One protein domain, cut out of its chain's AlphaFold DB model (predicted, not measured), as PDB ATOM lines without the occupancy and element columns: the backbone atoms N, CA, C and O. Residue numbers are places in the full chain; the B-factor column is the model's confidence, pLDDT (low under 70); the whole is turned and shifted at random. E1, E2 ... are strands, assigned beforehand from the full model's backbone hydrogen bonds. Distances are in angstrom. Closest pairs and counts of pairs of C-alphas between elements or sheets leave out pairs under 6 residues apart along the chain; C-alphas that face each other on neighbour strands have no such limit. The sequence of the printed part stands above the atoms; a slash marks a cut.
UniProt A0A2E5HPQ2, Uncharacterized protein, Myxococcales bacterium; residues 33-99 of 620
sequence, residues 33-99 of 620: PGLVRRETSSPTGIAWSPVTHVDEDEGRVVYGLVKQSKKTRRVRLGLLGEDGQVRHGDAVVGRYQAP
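What this domain is: This is residues 33 to 99 of the 620 residues of an uncharacterized protein of Myxococcales bacterium (UniProt A0A2E5HPQ2). A small closed barrel is made of six strands that follow one another round the ring, E1 to E6, with E6 beside E1 closing it. The long strands E2 and E4 bend, and the longest axis runs from the link between E1 and E2 to the turn between E2 and E3. The printed part has 67 residues, with no named helix and six named strands in the order E1 E2 E3 E4 E5 E6, each the antiparallel neighbour of the one before, which is a meander; the class is all strand. The whole is compact, with a radius of gyration of the C-alphas of 12.2 A and spans of 38 by 33 by 23 A.

How they stand to each other: E1, residues 34 to 38, and E2, residues 46 to 56, form an antiparallel hairpin at 134 degrees, with N 35 and O 49 2.8 A apart, within hydrogen-bond range. E2 bends by 61 degrees at residue 50, and its pairing is staggered: residues 46 to 50 pair with E1 and residues 51 to 56 with E3, residues 59 to 68. In the antiparallel hairpin of E2 and E3, N 54 and O 61 are 3.0 A apart. E4, residues 71 to 80, forms an antiparallel hairpin with E3 at 151 degrees, with N 64 and O 75 2.8 A apart. E4 bends by 56 degrees at residue 77. E5, residues 85 to 88, lies on the other side of E4 from E3, with N 79 and O 87 2.8 A apart. E6, residues 91 to 97, forms a hairpin with E5, with N 86 and O 94 2.8 A apart. E6 is also the antiparallel neighbour of E1, with N 36 and O 95 2.8 A apart. E1 and E4 are apart, and so are E2 and E5.

Where its parts are: E1 begins at C-alpha 34, at (4.302, 1.599, -5.754). E2 is the longest strand by residues, 28.4 A from C-alpha 46 to C-alpha 56. E3 measures 27.2 A from first to last C-alpha, E4 25.0 A and E6 17.8 A. E4 ends at C-alpha 80, at (1.552, 2.195, -17.463). E5 has 4 residues. E6 ends at C-alpha 97, at (7.484, 4.310, -8.762).

The domain as a whole: The two C-alphas farthest apart, those of Pro 43 and Asp 57, are 38.6 A apart, while those of the first and last printed residues, Pro 33 and Pro 99, are 4.9 A apart. The printed part has no cut. The link from E1 to E2 is short, with 7 residues, and the other four links are tight. The mean pLDDT of the printed part is 88.2; residues 41, 43, 68 and 70 to 71 are under 70.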
ATOM      1  N   PRO A  33       7.647  -1.954  -5.818       91.50
ATOM      2  CA  PRO A  33       7.014  -0.926  -6.627       91.50
ATOM      3  C   PRO A  33       5.807  -0.316  -5.916       91.50
ATOM      4  O   PRO A  33       5.147  -0.978  -5.105       91.50
ATOM      5  N   GLY A  34       5.499   0.932  -6.250       92.31
ATOM      6  CA  GLY A  34       4.302   1.599  -5.754       92.31
ATOM      7  C   GLY A  34       3.697   2.580  -6.739       92.31
ATOM      8  O   GLY A  34       4.279   2.880  -7.779       92.31
ATOM      9  N   LEU A  35       2.514   3.065  -6.388       92.44
ATOM     10  CA  LEU A  35       1.830   4.160  -7.050       92.44
ATOM     11  C   LEU A  35       1.882   5.379  -6.136       92.44
ATOM     12  O   LEU A  35       1.420   5.318  -4.993       92.44
ATOM     13  N   VAL A  36       2.428   6.468  -6.666       91.62
ATOM     14  CA  VAL A  36       2.489   7.777  -6.021       91.62
ATOM     15  C   VAL A  36       1.317   8.617  -6.512       91.62
ATOM     16  O   VAL A  36       1.119   8.778  -7.720       91.62
ATOM     17  N   ARG A  37       0.538   9.160  -5.580       90.69
ATOM     18  CA  ARG A  37      -0.550  10.109  -5.848       90.69
ATOM     19  C   ARG A  37      -0.249  11.423  -5.154       90.69
ATOM     20  O   ARG A  37       0.402  11.424  -4.118       90.69
ATOM     21  N   ARG A  38      -0.733  12.533  -5.710       86.75
ATOM     22  CA  ARG A  38      -0.701  13.810  -4.991       86.75
ATOM     23  C   ARG A  38      -1.679  13.744  -3.826       86.75
ATOM     24  O   ARG A  38      -2.827  13.356  -4.017       86.75
ATOM     25  N   GLU A  39      -1.219  14.154  -2.658       81.56
ATOM     26  CA  GLU A  39      -2.020  14.219  -1.443       81.56
ATOM     27  C   GLU A  39      -1.620  15.480  -0.686       81.56
ATOM     28  O   GLU A  39      -0.553  15.553  -0.085       81.56
ATOM     29  N   THR A  40      -2.452  16.518  -0.761       74.19
ATOM     30  CA  THR A  40      -2.109  17.837  -0.207       74.19
ATOM     31  C   THR A  40      -2.139  17.887   1.318       74.19
ATOM     32  O   THR A  40      -1.604  18.829   1.891       74.19
ATOM     33  N   SER A  41      -2.792  16.922   1.964       65.56
ATOM     34  CA  SER A  41      -2.788  16.754   3.420       65.56
ATOM     35  C   SER A  41      -1.500  16.099   3.929       65.56
ATOM     36  O   SER A  41      -1.136  16.306   5.083       65.56
ATOM     37  N   SER A  42      -0.789  15.350   3.077       71.12
ATOM     38  CA  SER A  42       0.474  14.703   3.430       71.12
ATOM     39  C   SER A  42       1.602  15.741   3.533       71.12
ATOM     40  O   SER A  42       1.760  16.556   2.617       71.12
ATOM     41  N   PRO A  43       2.449  15.705   4.581       68.88
ATOM     42  CA  PRO A  43       3.622  16.577   4.700       68.88
ATOM     43  C   PRO A  43       4.586  16.493   3.508       68.88
ATOM     44  O   PRO A  43       5.250  17.474   3.177       68.88
ATOM     45  N   THR A  44       4.650  15.337   2.839       79.75
ATOM     46  CA  THR A  44       5.467  15.131   1.625       79.75
ATOM     47  C   THR A  44       4.758  15.556   0.336       79.75
ATOM     48  O   THR A  44       5.352  15.516  -0.740       79.75
ATOM     49  N   GLY A  45       3.481  15.943   0.422       81.62
ATOM     50  CA  GLY A  45       2.626  16.255  -0.722       81.62
ATOM     51  C   GLY A  45       2.175  15.029  -1.521       81.62
ATOM     52  O   GLY A  45       1.557  15.187  -2.583       81.62
ATOM     53  N   ILE A  46       2.487  13.815  -1.050       85.94
ATOM     54  CA  ILE A  46       2.178  12.568  -1.746       85.94
ATOM     55  C   ILE A  46       1.625  11.471  -0.829       85.94
ATOM     56  O   ILE A  46       1.975  11.383   0.346       85.94
ATOM     57  N   ALA A  47       0.829  10.589  -1.436       85.62
ATOM     58  CA  ALA A  47       0.446   9.286  -0.908       85.62
ATOM     59  C   ALA A  47       1.183   8.192  -1.686       85.62
ATOM     60  O   ALA A  47       1.201   8.211  -2.924       85.62
ATOM     61  N   TRP A  48       1.727   7.197  -0.986       88.56
ATOM     62  CA  TRP A  48       2.318   6.012  -1.608       88.56
ATOM     63  C   TRP A  48       1.475   4.769  -1.321       88.56
ATOM     64  O   TRP A  48       1.091   4.509  -0.183       88.56
ATOM     65  N   SER A  49       1.219   3.959  -2.350       87.06
ATOM     66  CA  SER A  49       0.516   2.679  -2.203       87.06
ATOM     67  C   SER A  49       1.240   1.543  -2.934       87.06
ATOM     68  O   SER A  49       1.798   1.764  -4.009       87.06
ATOM     69  N   PRO A  50       1.268   0.315  -2.384       89.31
ATOM     70  CA  PRO A  50       1.970  -0.802  -3.008       89.31
ATOM     71  C   PRO A  50       1.266  -1.277  -4.281       89.31
ATOM     72  O   PRO A  50       0.052  -1.496  -4.285       89.31
ATOM     73  N   VAL A  51       2.045  -1.531  -5.337       94.00
ATOM     74  CA  VAL A  51       1.533  -2.077  -6.602       94.00
ATOM     75  C   VAL A  51       2.388  -3.227  -7.131       94.00
ATOM     76  O   VAL A  51       3.547  -3.406  -6.754       94.00
ATOM     77  N   THR A  52       1.809  -3.998  -8.044       94.56
ATOM     78  CA  THR A  52       2.509  -4.924  -8.942       94.56
ATOM     79  C   THR A  52       2.132  -4.599 -10.387       94.56
ATOM     80  O   THR A  52       1.203  -3.830 -10.619       94.56
ATOM     81  N   HIS A  53       2.839  -5.164 -11.361       93.81
ATOM     82  CA  HIS A  53       2.457  -5.063 -12.768       93.81
ATOM     83  C   HIS A  53       2.491  -6.426 -13.452       93.81
ATOM     84  O   HIS A  53       3.148  -7.347 -12.954       93.81
ATOM     85  N   VAL A  54       1.757  -6.534 -14.553       94.06
ATOM     86  CA  VAL A  54       1.744  -7.675 -15.476       94.06
ATOM     87  C   VAL A  54       1.797  -7.106 -16.890       94.06
ATOM     88  O   VAL A  54       1.155  -6.092 -17.161       94.06
ATOM     89  N   ASP A  55       2.594  -7.721 -17.757       94.06
ATOM     90  CA  ASP A  55       2.608  -7.389 -19.179       94.06
ATOM     91  C   ASP A  55       1.469  -8.179 -19.853       94.06
ATOM     92  O   ASP A  55       1.459  -9.408 -19.800       94.06
ATOM     93  N   GLU A  56       0.477  -7.466 -20.390       92.38
ATOM     94  CA  GLU A  56      -0.691  -7.995 -21.113       92.38
ATOM     95  C   GLU A  56      -0.655  -7.505 -22.575       92.38
ATOM     96  O   GLU A  56       0.153  -6.636 -22.913       92.38
ATOM     97  N   ASP A  57      -1.529  -8.025 -23.444       87.44
ATOM     98  CA  ASP A  57      -1.543  -7.686 -24.881       87.44
ATOM     99  C   ASP A  57      -1.756  -6.180 -25.146       87.44
ATOM    100  O   ASP A  57      -1.219  -5.623 -26.100       87.44
ATOM    101  N   GLU A  58      -2.484  -5.498 -24.258       85.31
ATOM    102  CA  GLU A  58      -2.741  -4.048 -24.297       85.31
ATOM    103  C   GLU A  58      -1.594  -3.204 -23.702       85.31
ATOM    104  O   GLU A  58      -1.662  -1.974 -23.675       85.31
ATOM    105  N   GLY A  59      -0.542  -3.851 -23.192       91.12
ATOM    106  CA  GLY A  59       0.606  -3.224 -22.546       91.12
ATOM    107  C   GLY A  59       0.754  -3.582 -21.067       91.12
ATOM    108  O   GLY A  59       0.151  -4.514 -20.534       91.12
ATOM    109  N   ARG A  60       1.612  -2.834 -20.367       95.00
ATOM    110  CA  ARG A  60       1.926  -3.098 -18.958       95.00
ATOM    111  C   ARG A  60       0.816  -2.587 -18.047       95.00
ATOM    112  O   ARG A  60       0.697  -1.386 -17.812       95.00
ATOM    113  N   VAL A  61       0.053  -3.497 -17.458       95.44
ATOM    114  CA  VAL A  61      -1.045  -3.175 -16.541       95.44
ATOM    115  C   VAL A  61      -0.545  -3.128 -15.104       95.44
ATOM    116  O   VAL A  61       0.120  -4.046 -14.619       95.44
ATOM    117  N   VAL A  62      -0.910  -2.068 -14.386       96.25
ATOM    118  CA  VAL A  62      -0.595  -1.867 -12.970       96.25
ATOM    119  C   VAL A  62      -1.774  -2.281 -12.094       96.25
ATOM    120  O   VAL A  62      -2.917  -1.868 -12.299       96.25
ATOM    121  N   TYR A  63      -1.470  -3.065 -11.063       95.69
ATOM    122  CA  TYR A  63      -2.414  -3.581 -10.084       95.69
ATOM    123  C   TYR A  63      -2.071  -3.083  -8.679       95.69
ATOM    124  O   TYR A  63      -0.975  -3.327  -8.170       95.69
ATOM    125  N   GLY A  64      -3.032  -2.445  -8.021       92.62
ATOM    126  CA  GLY A  64      -2.974  -2.082  -6.613       92.62
ATOM    127  C   GLY A  64      -3.061  -3.315  -5.729       92.62
ATOM    128  O   GLY A  64      -3.851  -4.223  -5.992       92.62
ATOM    129  N   LEU A  65      -2.243  -3.351  -4.680       88.06
ATOM    130  CA  LEU A  65      -2.245  -4.426  -3.692       88.06
ATOM    131  C   LEU A  65      -3.044  -3.979  -2.468       88.06
ATOM    132  O   LEU A  65      -2.510  -3.325  -1.573       88.06
ATOM    133  N   VAL A  66      -4.328  -4.337  -2.429       82.50
ATOM    134  CA  VAL A  66      -5.234  -3.966  -1.333       82.50
ATOM    135  C   VAL A  66      -5.347  -5.127  -0.355       82.50
ATOM    136  O   VAL A  66      -5.636  -6.264  -0.742       82.50
ATOM    137  N   LYS A  67      -5.107  -4.856   0.929       72.56
ATOM    138  CA  LYS A  67      -5.258  -5.852   1.992       72.56
ATOM    139  C   LYS A  67      -6.726  -5.895   2.420       72.56
ATOM    140  O   LYS A  67      -7.252  -4.901   2.905       72.56
ATOM    141  N   GLN A  68      -7.375  -7.041   2.249       69.75
ATOM    142  CA  GLN A  68      -8.738  -7.288   2.712       69.75
ATOM    143  C   GLN A  68      -8.687  -8.485   3.668       69.75
ATOM    144  O   GLN A  68      -8.494  -9.629   3.250       69.75
ATOM    145  N   SER A  69      -8.793  -8.215   4.974       70.75
ATOM    146  CA  SER A  69      -8.534  -9.203   6.034       70.75
ATOM    147  C   SER A  69      -7.110  -9.800   5.928       70.75
ATOM    148  O   SER A  69      -6.129  -9.057   5.815       70.75
ATOM    149  N   LYS A  70      -6.962 -11.132   5.960       62.12
ATOM    150  CA  LYS A  70      -5.677 -11.848   5.832       62.12
ATOM    151  C   LYS A  70      -5.179 -11.982   4.380       62.12
ATOM    152  O   LYS A  70      -4.049 -12.419   4.175       62.12
ATOM    153  N   LYS A  71      -5.976 -11.614   3.363       68.81
ATOM    154  CA  LYS A  71      -5.635 -11.799   1.937       68.81
ATOM    155  C   LYS A  71      -5.297 -10.471   1.252       68.81
ATOM    156  O   LYS A  71      -5.889  -9.434   1.534       68.81
ATOM    157  N   THR A  72      -4.336 -10.507   0.328       79.94
ATOM    158  CA  THR A  72      -4.020  -9.368  -0.551       79.94
ATOM    159  C   THR A  72      -4.716  -9.581  -1.887       79.94
ATOM    160  O   THR A  72      -4.434 -10.565  -2.572       79.94
ATOM    161  N   ARG A  73      -5.621  -8.675  -2.262       86.88
ATOM    162  CA  ARG A  73      -6.309  -8.698  -3.556       86.88
ATOM    163  C   ARG A  73      -5.622  -7.732  -4.517       86.88
ATOM    164  O   ARG A  73      -5.243  -6.626  -4.134       86.88
ATOM    165  N   ARG A  74      -5.472  -8.162  -5.772       91.69
ATOM    166  CA  ARG A  74      -5.030  -7.299  -6.872       91.69
ATOM    167  C   ARG A  74      -6.238  -6.545  -7.417       91.69
ATOM    168  O   ARG A  74      -7.232  -7.168  -7.780       91.69
ATOM    169  N   VAL A  75      -6.146  -5.223  -7.462       92.56
ATOM    170  CA  VAL A  75      -7.158  -4.340  -8.056       92.56
ATOM    171  C   VAL A  75      -6.524  -3.675  -9.267       92.56
ATOM    172  O   VAL A  75      -5.491  -3.028  -9.118       92.56
ATOM    173  N   ARG A  76      -7.090  -3.858 -10.465       94.19
ATOM    174  CA  ARG A  76      -6.574  -3.215 -11.684       94.19
ATOM    175  C   ARG A  76      -6.673  -1.699 -11.515       94.19
ATOM    176  O   ARG A  76      -7.740  -1.199 -11.180       94.19
ATOM    177  N   LEU A  77      -5.559  -0.991 -11.694       94.38
ATOM    178  CA  LEU A  77      -5.509   0.470 -11.576       94.38
ATOM    179  C   LEU A  77      -5.428   1.156 -12.932       94.38
ATOM    180  O   LEU A  77      -5.927   2.265 -13.047       94.38
ATOM    181  N   GLY A  78      -4.795   0.535 -13.929       95.25
ATOM    182  CA  GLY A  78      -4.636   1.140 -15.249       95.25
ATOM    183  C   GLY A  78      -3.413   0.643 -16.014       95.25
ATOM    184  O   GLY A  78      -2.671  -0.205 -15.518       95.25
ATOM    185  N   LEU A  79      -3.201   1.191 -17.208       96.19
ATOM    186  CA  LEU A  79      -2.029   0.951 -18.054       96.19
ATOM    187  C   LEU A  79      -0.889   1.904 -17.677       96.19
ATOM    188  O   LEU A  79      -1.124   3.082 -17.399       96.19
ATOM    189  N   LEU A  80       0.344   1.396 -17.653       96.31
ATOM    190  CA  LEU A  80       1.552   2.195 -17.463       96.31
ATOM    191  C   LEU A  80       1.968   2.832 -18.791       96.31
ATOM    192  O   LEU A  80       2.386   2.127 -19.707       96.31
ATOM    193  N   GLY A  81       1.894   4.159 -18.868       93.31
ATOM    194  CA  GLY A  81       2.430   4.932 -19.984       93.31
ATOM    195  C   GLY A  81       3.957   5.031 -19.959       93.31
ATOM    196  O   GLY A  81       4.596   4.840 -18.920       93.31
ATOM    197  N   GLU A  82       4.550   5.379 -21.102       91.75
ATOM    198  CA  GLU A  82       6.003   5.582 -21.243       91.75
ATOM    199  C   GLU A  82       6.539   6.724 -20.365       91.75
ATOM    200  O   GLU A  82       7.691   6.705 -19.936       91.75
ATOM    201  N   ASP A  83       5.679   7.684 -20.028       90.94
ATOM    202  CA  ASP A  83       5.952   8.788 -19.106       90.94
ATOM    203  C   ASP A  83       5.912   8.377 -17.620       90.94
ATOM    204  O   ASP A  83       6.043   9.214 -16.724       90.94
ATOM    205  N   GLY A  84       5.706   7.086 -17.341       92.31
ATOM    206  CA  GLY A  84       5.621   6.534 -15.994       92.31
ATOM    207  C   GLY A  84       4.292   6.807 -15.288       92.31
ATOM    208  O   GLY A  84       4.154   6.473 -14.107       92.31
ATOM    209  N   GLN A  85       3.304   7.402 -15.964       95.94
ATOM    210  CA  GLN A  85       1.970   7.615 -15.403       95.94
ATOM    211  C   GLN A  85       1.089   6.380 -15.599       95.94
ATOM    212  O   GLN A  85       1.141   5.714 -16.629       95.94
ATOM    213  N   VAL A  86       0.254   6.081 -14.606       95.50
ATOM    214  CA  VAL A  86      -0.737   5.002 -14.665       95.50
ATOM    215  C   VAL A  86      -2.091   5.603 -15.008       95.50
ATOM    216  O   VAL A  86      -2.573   6.473 -14.275       95.50
ATOM    217  N   ARG A  87      -2.705   5.143 -16.101       96.12
ATOM    218  CA  ARG A  87      -3.964   5.686 -16.631       96.12
ATOM    219  C   ARG A  87      -5.074   4.644 -16.685       96.12
ATOM    220  O   ARG A  87      -4.839   3.510 -17.096       96.12
ATOM    221  N   HIS A  88      -6.279   5.041 -16.293       93.19
ATOM    222  CA  HIS A  88      -7.497   4.246 -16.439       93.19
ATOM    223  C   HIS A  88      -8.440   4.966 -17.406       93.19
ATOM    224  O   HIS A  88      -9.101   5.933 -17.022       93.19
ATOM    225  N   GLY A  89      -8.467   4.525 -18.667       89.56
ATOM    226  CA  GLY A  89      -8.994   5.353 -19.754       89.56
ATOM    227  C   GLY A  89      -8.161   6.632 -19.882       89.56
ATOM    228  O   GLY A  89      -6.934   6.570 -19.818       89.56
ATOM    229  N   ASP A  90      -8.820   7.788 -19.961       89.06
ATOM    230  CA  ASP A  90      -8.151   9.094 -20.072       89.06
ATOM    231  C   ASP A  90      -7.677   9.671 -18.724       89.06
ATOM    232  O   ASP A  90      -6.935  10.655 -18.677       89.06
ATOM    233  N   ALA A  91      -8.082   9.071 -17.601       92.56
ATOM    234  CA  ALA A  91      -7.784   9.593 -16.271       92.56
ATOM    235  C   ALA A  91      -6.426   9.104 -15.743       92.56
ATOM    236  O   ALA A  91      -6.156   7.901 -15.691       92.56
ATOM    237  N   VAL A  92      -5.591  10.031 -15.260       94.25
ATOM    238  CA  VAL A  92      -4.333   9.712 -14.565       94.25
ATOM    239  C   VAL A  92      -4.628   9.330 -13.115       94.25
ATOM    240  O   VAL A  92      -5.086  10.145 -12.318       94.25
ATOM    241  N   VAL A  93      -4.320   8.086 -12.757       92.88
ATOM    242  CA  VAL A  93      -4.578   7.509 -11.425       92.88
ATOM    243  C   VAL A  93      -3.386   7.706 -10.478       92.88
ATOM    244  O   VAL A  93      -3.536   7.630  -9.254       92.88
ATOM    245  N   GLY A  94      -2.195   7.951 -11.026       93.38
ATOM    246  CA  GLY A  94      -0.973   8.259 -10.284       93.38
ATOM    247  C   GLY A  94       0.289   8.013 -11.111       93.38
ATOM    248  O   GLY A  94       0.212   7.687 -12.295       93.38
ATOM    249  N   ARG A  95       1.458   8.141 -10.482       94.75
ATOM    250  CA  ARG A  95       2.764   7.845 -11.090       94.75
ATOM    251  C   ARG A  95       3.307   6.528 -10.550       94.75
ATOM    252  O   ARG A  95       3.352   6.323  -9.337       94.75
ATOM    253  N   TYR A  96       3.734   5.640 -11.437       94.06
ATOM    254  CA  TYR A  96       4.420   4.418 -11.049       94.06
ATOM    255  C   TYR A  96       5.827   4.741 -10.536       94.06
ATOM    256  O   TYR A  96       6.593   5.453 -11.181       94.06
ATOM    257  N   GLN A  97       6.176   4.173  -9.387       92.62
ATOM    258  CA  GLN A  97       7.484   4.310  -8.762       92.62
ATOM    259  C   GLN A  97       8.136   2.933  -8.646       92.62
ATOM    260  O   GLN A  97       7.607   2.023  -7.999       92.62
ATOM    261  N   ALA A  98       9.312   2.784  -9.254       91.12
ATOM    262  CA  ALA A  98      10.130   1.586  -9.110       91.12
ATOM    263  C   ALA A  98      10.697   1.458  -7.676       91.12
ATOM    264  O   ALA A  98      10.801   2.460  -6.963       91.12
ATOM    265  N   PRO A  99      11.114   0.252  -7.237       90.19
ATOM    266  CA  PRO A  99      11.767   0.077  -5.942       90.19
ATOM    267  C   PRO A  99      13.004   0.976  -5.806       90.19
ATOM    268  O   PRO A  99      13.914   0.917  -6.636       90.19
TER     269      PRO A  99